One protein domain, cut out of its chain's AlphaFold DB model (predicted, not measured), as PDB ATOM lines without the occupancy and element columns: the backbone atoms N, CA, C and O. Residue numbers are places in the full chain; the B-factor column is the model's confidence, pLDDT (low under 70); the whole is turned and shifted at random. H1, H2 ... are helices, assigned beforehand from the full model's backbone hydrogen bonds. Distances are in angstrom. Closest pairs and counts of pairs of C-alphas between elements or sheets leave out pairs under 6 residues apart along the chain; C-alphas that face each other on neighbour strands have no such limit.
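This is residues 57 to 136 of the 137 residues of the protein "TRAG family protein" of Bacillus mycoides (UniProt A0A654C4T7). Two pairs of side-by-side helices, H2 with H5 and H3 with H4, are bridged by H1, which packs on H4 and crosswise on H2. The printed part has 80 residues with five named helices, H1 to H5 in chain order, and no named strand: all helix, packed part aligned, part crossed. It is compact, radius of gyration of the C-alphas 11.8 A, spanning 33 by 33 by 18 A.

Start at H1, residues 57 to 70; it touches H4, residues 107 to 117, closest C-alphas Gly 61 and Ala 108, 4.6 A. H2, residues 78 to 90, touches H5, residues 120 to 134, opposite ways at 20 degrees, shallow, closest C-alphas Ile 82 and Leu 131, 6.4 A. H3, residues 92 to 100, makes a hairpin with H4, closest C-alphas Val 99 and Tyr 109, 5.8 A. In H1 to H5 every O i to N i+4 pair is within hydrogen-bond range.

Find C-alpha 57 at (42.143, -27.136, -8.914); H1 runs 20.0 A from there. H5 runs 20.9 A to C-alpha 134 at (52.525, -34.021, -14.570).

The farthest C-alphas, Tyr 74 and Ser 119, are 33.3 A apart. The printed part has no cut and no long link; residues 69 to 75 have pLDDT under 70.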
ATOM      1  N   LYS A  57      42.373 -27.601 -10.290       94.06
ATOM      2  CA  LYS A  57      42.143 -27.136  -8.914       94.06
ATOM      3  C   LYS A  57      43.095 -27.813  -7.931       94.06
ATOM      4  O   LYS A  57      43.687 -27.124  -7.104       94.06
ATOM      5  N   LEU A  58      43.277 -29.130  -8.047       96.06
ATOM      6  CA  LEU A  58      44.200 -29.879  -7.198       96.06
ATOM      7  C   LEU A  58      45.638 -29.368  -7.353       96.06
ATOM      8  O   LEU A  58      46.286 -29.089  -6.350       96.06
ATOM      9  N   LEU A  59      46.107 -29.150  -8.587       95.44
ATOM     10  CA  LEU A  59      47.427 -28.577  -8.851       95.44
ATOM     11  C   LEU A  59      47.583 -27.189  -8.218       95.44
ATOM     12  O   LEU A  59      48.587 -26.933  -7.561       95.44
ATOM     13  N   ALA A  60      46.587 -26.311  -8.356       93.44
ATOM     14  CA  ALA A  60      46.611 -24.996  -7.716       93.44
ATOM     15  C   ALA A  60      46.692 -25.104  -6.180       93.44
ATOM     16  O   ALA A  60      47.486 -24.402  -5.555       93.44
ATOM     17  N   GLY A  61      45.933 -26.022  -5.573       94.19
ATOM     18  CA  GLY A  61      46.016 -26.318  -4.140       94.19
ATOM     19  C   GLY A  61      47.406 -26.799  -3.720       94.19
ATOM     20  O   GLY A  61      47.963 -26.289  -2.746       94.19
ATOM     21  N   SER A  62      48.000 -27.719  -4.485       93.88
ATOM     22  CA  SER A  62      49.360 -28.226  -4.260       93.88
ATOM     23  C   SER A  62      50.409 -27.116  -4.335       93.88
ATOM     24  O   SER A  62      51.287 -27.052  -3.478       93.88
ATOM     25  N   ILE A  63      50.296 -26.211  -5.312       91.81
ATOM     26  CA  ILE A  63      51.189 -25.052  -5.463       91.81
ATOM     27  C   ILE A  63      51.131 -24.165  -4.223       91.81
ATOM     28  O   ILE A  63      52.168 -23.857  -3.640       91.81
ATOM     29  N   LEU A  64      49.925 -23.795  -3.796       90.75
ATOM     30  CA  LEU A  64      49.719 -22.929  -2.636       90.75
ATOM     31  C   LEU A  64      50.230 -23.569  -1.341       90.75
ATOM     32  O   LEU A  64      50.860 -22.909  -0.519       90.75
ATOM     33  N   TYR A  65      49.980 -24.864  -1.156       91.00
ATOM     34  CA  TYR A  65      50.430 -25.589   0.029       91.00
ATOM     35  C   TYR A  65      51.955 -25.721   0.100       91.00
ATOM     36  O   TYR A  65      52.559 -25.497   1.154       91.00
ATOM     37  N   LEU A  66      52.592 -26.063  -1.022       88.88
ATOM     38  CA  LEU A  66      54.047 -26.158  -1.095       88.88
ATOM     39  C   LEU A  66      54.697 -24.778  -0.959       88.88
ATOM     40  O   LEU A  66      55.723 -24.659  -0.285       88.88
ATOM     41  N   ASP A  67      54.087 -23.726  -1.507       83.88
ATOM     42  CA  ASP A  67      54.579 -22.368  -1.308       83.88
ATOM     43  C   ASP A  67      54.532 -21.941   0.160       83.88
ATOM     44  O   ASP A  67      55.536 -21.459   0.680       83.88
ATOM     45  N   GLN A  68      53.428 -22.179   0.874       76.50
ATOM     46  CA  GLN A  68      53.333 -21.810   2.289       76.50
ATOM     47  C   GLN A  68      54.491 -22.398   3.117       76.50
ATOM     48  O   GLN A  68      54.990 -21.752   4.047       76.50
ATOM     49  N   ARG A  69      54.953 -23.605   2.763       68.81
ATOM     50  CA  ARG A  69      56.070 -24.287   3.432       68.81
ATOM     51  C   ARG A  69      57.452 -23.822   2.972       68.81
ATOM     52  O   ARG A  69      58.394 -23.900   3.761       68.81
ATOM     53  N   HIS A  70      57.592 -23.337   1.740       64.56
ATOM     54  CA  HIS A  70      58.892 -23.035   1.127       64.56
ATOM     55  C   HIS A  70      59.136 -21.542   0.816       64.56
ATOM     56  O   HIS A  70      60.271 -21.176   0.515       64.56
ATOM     57  N   LYS A  71      58.120 -20.680   0.976       64.44
ATOM     58  CA  LYS A  71      58.115 -19.216   0.770       64.44
ATOM     59  C   LYS A  71      58.663 -18.771  -0.594       64.44
ATOM     60  O   LYS A  71      59.433 -17.809  -0.651       64.44
ATOM     61  N   ASN A  72      58.331 -19.474  -1.674       58.28
ATOM     62  CA  ASN A  72      58.827 -19.138  -3.006       58.28
ATOM     63  C   ASN A  72      57.882 -19.594  -4.141       58.28
ATOM     64  O   ASN A  72      58.140 -20.596  -4.809       58.28
ATOM     65  N   LEU A  73      56.829 -18.810  -4.407       59.62
ATOM     66  CA  LEU A  73      55.856 -19.001  -5.501       59.62
ATOM     67  C   LEU A  73      56.463 -18.913  -6.908       59.62
ATOM     68  O   LEU A  73      55.805 -19.271  -7.883       59.62
ATOM     69  N   TYR A  74      57.688 -18.401  -7.045       56.53
ATOM     70  CA  TYR A  74      58.229 -18.001  -8.346       56.53
ATOM     71  C   TYR A  74      58.622 -19.168  -9.260       56.53
ATOM     72  O   TYR A  74      58.886 -18.940 -10.441       56.53
ATOM     73  N   TYR A  75      58.652 -20.405  -8.757       64.69
ATOM     74  CA  TYR A  75      58.942 -21.570  -9.585       64.69
ATOM     75  C   TYR A  75      58.121 -22.790  -9.170       64.69
ATOM     76  O   TYR A  75      58.173 -23.231  -8.020       64.69
ATOM     77  N   LEU A  76      57.401 -23.363 -10.137       79.06
ATOM     78  CA  LEU A  76      56.751 -24.655  -9.979       79.06
ATOM     79  C   LEU A  76      57.796 -25.768 -10.084       79.06
ATOM     80  O   LEU A  76      58.252 -26.101 -11.175       79.06
ATOM     81  N   ASP A  77      58.133 -26.378  -8.955       86.94
ATOM     82  CA  ASP A  77      58.919 -27.608  -8.934       86.94
ATOM     83  C   ASP A  77      57.993 -28.807  -9.197       86.94
ATOM     84  O   ASP A  77      57.398 -29.367  -8.274       86.94
ATOM     85  N   VAL A  78      57.835 -29.170 -10.477       88.75
ATOM     86  CA  VAL A  78      56.942 -30.258 -10.928       88.75
ATOM     87  C   VAL A  78      57.238 -31.562 -10.190       88.75
ATOM     88  O   VAL A  78      56.308 -32.255  -9.782       88.75
ATOM     89  N   LYS A  79      58.515 -31.866  -9.933       90.50
ATOM     90  CA  LYS A  79      58.912 -33.087  -9.228       90.50
ATOM     91  C   LYS A  79      58.387 -33.104  -7.793       90.50
ATOM     92  O   LYS A  79      57.806 -34.099  -7.375       90.50
ATOM     93  N   LYS A  80      58.518 -31.995  -7.058       90.88
ATOM     94  CA  LYS A  80      57.954 -31.892  -5.699       90.88
ATOM     95  C   LYS A  80      56.436 -31.992  -5.684       90.88
ATOM     96  O   LYS A  80      55.874 -32.525  -4.732       90.88
ATOM     97  N   VAL A  81      55.767 -31.474  -6.713       92.81
ATOM     98  CA  VAL A  81      54.311 -31.611  -6.836       92.81
ATOM     99  C   VAL A  81      53.922 -33.066  -7.075       92.81
ATOM    100  O   VAL A  81      52.966 -33.521  -6.450       92.81
ATOM    101  N   ILE A  82      54.650 -33.797  -7.923       94.38
ATOM    102  CA  ILE A  82      54.440 -35.239  -8.129       94.38
ATOM    103  C   ILE A  82      54.623 -35.983  -6.805       94.38
ATOM    104  O   ILE A  82      53.670 -36.599  -6.345       94.38
ATOM    105  N   GLU A  83      55.768 -35.822  -6.132       94.06
ATOM    106  CA  GLU A  83      56.060 -36.483  -4.846       94.06
ATOM    107  C   GLU A  83      54.982 -36.187  -3.786       94.06
ATOM    108  O   GLU A  83      54.533 -37.066  -3.049       94.06
ATOM    109  N   PHE A  84      54.523 -34.933  -3.713       94.38
ATOM    110  CA  PHE A  84      53.431 -34.538  -2.827       94.38
ATOM    111  C   PHE A  84      52.101 -35.216  -3.193       94.38
ATOM    112  O   PHE A  84      51.377 -35.681  -2.311       94.38
ATOM    113  N   THR A  85      51.783 -35.274  -4.485       94.75
ATOM    114  CA  THR A  85      50.531 -35.843  -5.000       94.75
ATOM    115  C   THR A  85      50.499 -37.361  -4.824       94.75
ATOM    116  O   THR A  85      49.483 -37.895  -4.384       94.75
ATOM    117  N   GLU A  86      51.613 -38.051  -5.079       95.75
ATOM    118  CA  GLU A  86      51.782 -39.482  -4.807       95.75
ATOM    119  C   GLU A  86      51.572 -39.781  -3.324       95.75
ATOM    120  O   GLU A  86      50.764 -40.638  -2.974       95.75
ATOM    121  N   LYS A  87      52.199 -39.001  -2.433       94.25
ATOM    122  CA  LYS A  87      51.992 -39.163  -0.992       94.25
ATOM    123  C   LYS A  87      50.518 -38.994  -0.607       94.25
ATOM    124  O   LYS A  87      50.004 -39.765   0.199       94.25
ATOM    125  N   MET A  88      49.807 -38.011  -1.163       91.69
ATOM    126  CA  MET A  88      48.364 -37.876  -0.910       91.69
ATOM    127  C   MET A  88      47.557 -39.072  -1.430       91.69
ATOM    128  O   MET A  88      46.590 -39.468  -0.785       91.69
ATOM    129  N   TYR A  89      47.953 -39.652  -2.564       92.19
ATOM    130  CA  TYR A  89      47.303 -40.824  -3.150       92.19
ATOM    131  C   TYR A  89      47.495 -42.096  -2.311       92.19
ATOM    132  O   TYR A  89      46.575 -42.901  -2.184       92.19
ATOM    133  N   GLU A  90      48.670 -42.276  -1.700       92.62
ATOM    134  CA  GLU A  90      49.010 -43.472  -0.917       92.62
ATOM    135  C   GLU A  90      48.071 -43.721   0.270       92.62
ATOM    136  O   GLU A  90      47.835 -44.872   0.650       92.62
ATOM    137  N   SER A  91      47.557 -42.659   0.895       90.69
ATOM    138  CA  SER A  91      46.713 -42.779   2.081       90.69
ATOM    139  C   SER A  91      45.840 -41.553   2.300       90.69
ATOM    140  O   SER A  91      46.321 -40.423   2.336       90.69
ATOM    141  N   GLU A  92      44.563 -41.788   2.600       89.50
ATOM    142  CA  GLU A  92      43.621 -40.741   3.011       89.50
ATOM    143  C   GLU A  92      44.090 -39.985   4.267       89.50
ATOM    144  O   GLU A  92      43.816 -38.794   4.407       89.50
ATOM    145  N   ALA A  93      44.866 -40.632   5.145       93.69
ATOM    146  CA  ALA A  93      45.451 -39.970   6.308       93.69
ATOM    147  C   ALA A  93      46.368 -38.801   5.908       93.69
ATOM    148  O   ALA A  93      46.378 -37.778   6.589       93.69
ATOM    149  N   ASN A  94      47.073 -38.903   4.776       94.00
ATOM    150  CA  ASN A  94      47.940 -37.830   4.289       94.00
ATOM    151  C   ASN A  94      47.124 -36.601   3.857       94.00
ATOM    152  O   ASN A  94      47.540 -35.474   4.118       94.00
ATOM    153  N   LEU A  95      45.941 -36.790   3.259       94.12
ATOM    154  CA  LEU A  95      45.033 -35.681   2.943       94.12
ATOM    155  C   LEU A  95      44.506 -35.011   4.221       94.12
ATOM    156  O   LEU A  95      44.468 -33.784   4.306       94.12
ATOM    157  N   VAL A  96      44.154 -35.802   5.238       94.31
ATOM    158  CA  VAL A  96      43.722 -35.279   6.546       94.31
ATOM    159  C   VAL A  96      44.833 -34.456   7.208       94.31
ATOM    160  O   VAL A  96      44.568 -33.373   7.727       94.31
ATOM    161  N   GLU A  97      46.084 -34.918   7.155       94.75
ATOM    162  CA  GLU A  97      47.240 -34.159   7.650       94.75
ATOM    163  C   GLU A  97      47.432 -32.828   6.914       94.75
ATOM    164  O   GLU A  97      47.700 -31.807   7.553       94.75
ATOM    165  N   VAL A  98      47.271 -32.818   5.585       93.69
ATOM    166  CA  VAL A  98      47.348 -31.593   4.773       93.69
ATOM    167  C   VAL A  98      46.311 -30.583   5.253       93.69
ATOM    168  O   VAL A  98      46.688 -29.466   5.613       93.69
ATOM    169  N   VAL A  99      45.040 -30.987   5.331       94.25
ATOM    170  CA  VAL A  99      43.931 -30.118   5.761       94.25
ATOM    171  C   VAL A  99      44.164 -29.584   7.175       94.25
ATOM    172  O   VAL A  99      44.063 -28.380   7.392       94.25
ATOM    173  N   ASN A 100      44.558 -30.440   8.120       93.88
ATOM    174  CA  ASN A 100      44.792 -30.045   9.514       93.88
ATOM    175  C   ASN A 100      45.991 -29.102   9.702       93.88
ATOM    176  O   ASN A 100      46.095 -28.440  10.733       93.88
ATOM    177  N   SER A 101      46.918 -29.059   8.742       92.12
ATOM    178  CA  SER A 101      48.085 -28.171   8.797       92.12
ATOM    179  C   SER A 101      47.836 -26.775   8.212       92.12
ATOM    180  O   SER A 101      48.721 -25.920   8.285       92.12
ATOM    181  N   LEU A 102      46.657 -26.545   7.628       90.38
ATOM    182  CA  LEU A 102      46.270 -25.299   6.978       90.38
ATOM    183  C   LEU A 102      45.319 -24.487   7.866       90.38
ATOM    184  O   LEU A 102      44.430 -25.035   8.510       90.38
ATOM    185  N   GLU A 103      45.484 -23.163   7.874       89.06
ATOM    186  CA  GLU A 103      44.495 -22.256   8.470       89.06
ATOM    187  C   GLU A 103      43.221 -22.249   7.616       89.06
ATOM    188  O   GLU A 103      43.297 -22.309   6.386       89.06
ATOM    189  N   ASN A 104      42.053 -22.134   8.251       85.94
ATOM    190  CA  ASN A 104      40.763 -22.192   7.558       85.94
ATOM    191  C   ASN A 104      40.593 -21.090   6.503       85.94
ATOM    192  O   ASN A 104      39.853 -21.294   5.546       85.94
ATOM    193  N   GLU A 105      41.242 -19.930   6.670       86.00
ATOM    194  CA  GLU A 105      41.213 -18.859   5.671       86.00
ATOM    195  C   GLU A 105      42.166 -19.097   4.488       86.00
ATOM    196  O   GLU A 105      42.090 -18.377   3.493       86.00
ATOM    197  N   HIS A 106      43.077 -20.073   4.567       86.56
ATOM    198  CA  HIS A 106      44.061 -20.315   3.515       86.56
ATOM    199  C   HIS A 106      43.383 -20.874   2.251       86.56
ATOM    200  O   HIS A 106      42.608 -21.825   2.349       86.56
ATOM    201  N   PRO A 107      43.691 -20.408   1.025       87.75
ATOM    202  CA  PRO A 107      42.929 -20.834  -0.151       87.75
ATOM    203  C   PRO A 107      43.118 -22.328  -0.455       87.75
ATOM    204  O   PRO A 107      42.191 -23.001  -0.901       87.75
ATOM    205  N   ALA A 108      44.298 -22.874  -0.135       91.88
ATOM    206  CA  ALA A 108      44.551 -24.309  -0.238       91.88
ATOM    207  C   ALA A 108      43.678 -25.137   0.721       91.88
ATOM    208  O   ALA A 108      43.309 -26.254   0.367       91.88
ATOM    209  N   TYR A 109      43.310 -24.600   1.897       92.88
ATOM    210  CA  TYR A 109      42.459 -25.312   2.858       92.88
ATOM    211  C   TYR A 109      41.135 -25.681   2.201       92.88
ATOM    212  O   TYR A 109      40.744 -26.842   2.219       92.88
ATOM    213  N   HIS A 110      40.487 -24.719   1.544       90.94
ATOM    214  CA  HIS A 110      39.207 -24.953   0.886       90.94
ATOM    215  C   HIS A 110      39.301 -25.987  -0.239       90.94
ATOM    216  O   HIS A 110      38.411 -26.825  -0.353       90.94
ATOM    217  N   ILE A 111      40.389 -25.979  -1.018       94.31
ATOM    218  CA  ILE A 111      40.612 -26.952  -2.098       94.31
ATOM    219  C   ILE A 111      40.769 -28.368  -1.533       94.31
ATOM    220  O   ILE A 111      40.100 -29.291  -1.994       94.31
ATOM    221  N   PHE A 112      41.624 -28.556  -0.524       95.62
ATOM    222  CA  PHE A 112      41.855 -29.882   0.061       95.62
ATOM    223  C   PHE A 112      40.682 -30.367   0.909       95.62
ATOM    224  O   PHE A 112      40.384 -31.560   0.919       95.62
ATOM    225  N   HIS A 113      39.976 -29.453   1.571       94.62
ATOM    226  CA  HIS A 113      38.741 -29.765   2.271       94.62
ATOM    227  C   HIS A 113      37.664 -30.232   1.283       94.62
ATOM    228  O   HIS A 113      37.072 -31.283   1.499       94.62
ATOM    229  N   GLU A 114      37.441 -29.509   0.175       94.44
ATOM    230  CA  GLU A 114      36.533 -29.942  -0.898       94.44
ATOM    231  C   GLU A 114      36.943 -31.313  -1.451       94.44
ATOM    232  O   GLU A 114      36.096 -32.198  -1.567       94.44
ATOM    233  N   LEU A 115      38.239 -31.523  -1.712       95.00
ATOM    234  CA  LEU A 115      38.756 -32.814  -2.162       95.00
ATOM    235  C   LEU A 115      38.391 -33.934  -1.181       95.00
ATOM    236  O   LEU A 115      37.938 -34.989  -1.612       95.00
ATOM    237  N   GLY A 116      38.540 -33.699   0.125       94.12
ATOM    238  CA  GLY A 116      38.214 -34.658   1.181       94.12
ATOM    239  C   GLY A 116      36.737 -35.060   1.243       94.12
ATOM    240  O   GLY A 116      36.445 -36.160   1.707       94.12
ATOM    241  N   LEU A 117      35.824 -34.225   0.733       94.38
ATOM    242  CA  LEU A 117      34.383 -34.506   0.691       94.38
ATOM    243  C   LEU A 117      33.972 -35.437  -0.459       94.38
ATOM    244  O   LEU A 117      32.868 -35.985  -0.430       94.38
ATOM    245  N   TYR A 118      34.817 -35.611  -1.477       94.00
ATOM    246  CA  TYR A 118      34.537 -36.531  -2.576       94.00
ATOM    247  C   TYR A 118      34.666 -37.998  -2.141       94.00
ATOM    248  O   TYR A 118      35.403 -38.329  -1.210       94.00
ATOM    249  N   SER A 119      33.973 -38.898  -2.853       95.44
ATOM    250  CA  SER A 119      34.167 -40.340  -2.660       95.44
ATOM    251  C   SER A 119      35.609 -40.728  -2.983       95.44
ATOM    252  O   SER A 119      36.291 -40.044  -3.752       95.44
ATOM    253  N   LYS A 120      36.071 -41.853  -2.428       94.44
ATOM    254  CA  LYS A 120      37.419 -42.355  -2.694       94.44
ATOM    255  C   LYS A 120      37.679 -42.487  -4.197       94.44
ATOM    256  O   LYS A 120      38.688 -41.992  -4.675       94.44
ATOM    257  N   GLU A 121      36.742 -43.067  -4.940       95.38
ATOM    258  CA  GLU A 121      36.861 -43.275  -6.385       95.38
ATOM    259  C   GLU A 121      37.025 -41.953  -7.141       95.38
ATOM    260  O   GLU A 121      37.861 -41.846  -8.038       95.38
ATOM    261  N   THR A 122      36.257 -40.924  -6.769       95.31
ATOM    262  CA  THR A 122      36.377 -39.592  -7.371       95.31
ATOM    263  C   THR A 122      37.720 -38.948  -7.032       95.31
ATOM    264  O   THR A 122      38.369 -38.407  -7.928       95.31
ATOM    265  N   ARG A 123      38.176 -39.029  -5.776       95.81
ATOM    266  CA  ARG A 123      39.493 -38.503  -5.369       95.81
ATOM    267  C   ARG A 123      40.630 -39.202  -6.105       95.81
ATOM    268  O   ARG A 123      41.523 -38.523  -6.611       95.81
ATOM    269  N   ASP A 124      40.572 -40.526  -6.209       95.50
ATOM    270  CA  ASP A 124      41.565 -41.336  -6.912       95.50
ATOM    271  C   ASP A 124      41.611 -40.938  -8.393       95.50
ATOM    272  O   ASP A 124      42.682 -40.655  -8.922       95.50
ATOM    273  N   ALA A 125      40.454 -40.804  -9.050       95.50
ATOM    274  CA  ALA A 125      40.381 -40.380 -10.447       95.50
ATOM    275  C   ALA A 125      40.977 -38.978 -10.679       95.50
ATOM    276  O   ALA A 125      41.732 -38.783 -11.635       95.50
ATOM    277  N   ILE A 126      40.689 -38.009  -9.803       95.88
ATOM    278  CA  ILE A 126      41.266 -36.655  -9.875       95.88
ATOM    279  C   ILE A 126      42.791 -36.710  -9.697       95.88
ATOM    280  O   ILE A 126      43.530 -36.102 -10.472       95.88
ATOM    281  N   THR A 127      43.259 -37.462  -8.700       95.88
ATOM    282  CA  THR A 127      44.681 -37.561  -8.341       95.88
ATOM    283  C   THR A 127      45.486 -38.257  -9.437       95.88
ATOM    284  O   THR A 127      46.511 -37.736  -9.872       95.88
ATOM    285  N   ILE A 128      44.981 -39.376  -9.965       95.38
ATOM    286  CA  ILE A 128      45.579 -40.095 -11.100       95.38
ATOM    287  C   ILE A 128      45.604 -39.209 -12.348       95.38
ATOM    288  O   ILE A 128      46.607 -39.184 -13.058       95.38
ATOM    289  N   THR A 129      44.531 -38.455 -12.612       94.81
ATOM    290  CA  THR A 129      44.490 -37.516 -13.744       94.81
ATOM    291  C   THR A 129      45.589 -36.468 -13.622       94.81
ATOM    292  O   THR A 129      46.284 -36.200 -14.602       94.81
ATOM    293  N   LEU A 130      45.781 -35.897 -12.427       95.50
ATOM    294  CA  LEU A 130      46.855 -34.939 -12.187       95.50
ATOM    295  C   LEU A 130      48.236 -35.573 -12.404       95.50
ATOM    296  O   LEU A 130      49.026 -35.024 -13.170       95.50
ATOM    297  N   LEU A 131      48.511 -36.724 -11.783       95.19
ATOM    298  CA  LEU A 131      49.791 -37.432 -11.925       95.19
ATOM    299  C   LEU A 131      50.105 -37.731 -13.393       95.19
ATOM    300  O   LEU A 131      51.162 -37.349 -13.884       95.19
ATOM    301  N   TYR A 132      49.139 -38.282 -14.128       93.06
ATOM    302  CA  TYR A 132      49.280 -38.577 -15.553       93.06
ATOM    303  C   TYR A 132      49.633 -37.348 -16.403       93.06
ATOM    304  O   TYR A 132      50.313 -37.468 -17.424       93.06
ATOM    305  N   ILE A 133      49.138 -36.164 -16.033       91.25
ATOM    306  CA  ILE A 133      49.481 -34.926 -16.739       91.25
ATOM    307  C   ILE A 133      50.885 -34.460 -16.352       91.25
ATOM    308  O   ILE A 133      51.647 -34.076 -17.236       91.25
ATOM    309  N   LEU A 134      51.228 -34.490 -15.063       91.50
ATOM    310  CA  LEU A 134      52.525 -34.021 -14.570       91.50
ATOM    311  C   LEU A 134      53.688 -34.895 -15.048       91.50
ATOM    312  O   LEU A 134      54.721 -34.352 -15.411       91.50
ATOM    313  N   GLU A 135      53.511 -36.215 -15.132       89.38
ATOM    314  CA  GLU A 135      54.526 -37.159 -15.636       89.38
ATOM    315  C   GLU A 135      54.872 -36.969 -17.123       89.38
ATOM    316  O   GLU A 135      55.846 -37.535 -17.620       89.38
ATOM    317  N   LYS A 136      54.065 -36.201 -17.862       85.75
ATOM    318  CA  LYS A 136      54.309 -35.887 -19.277       85.75
ATOM    319  C   LYS A 136      55.121 -34.613 -19.501       85.75
ATOM    320  O   LYS A 136      55.422 -34.318 -20.660       85.75
TER     321      LYS A 136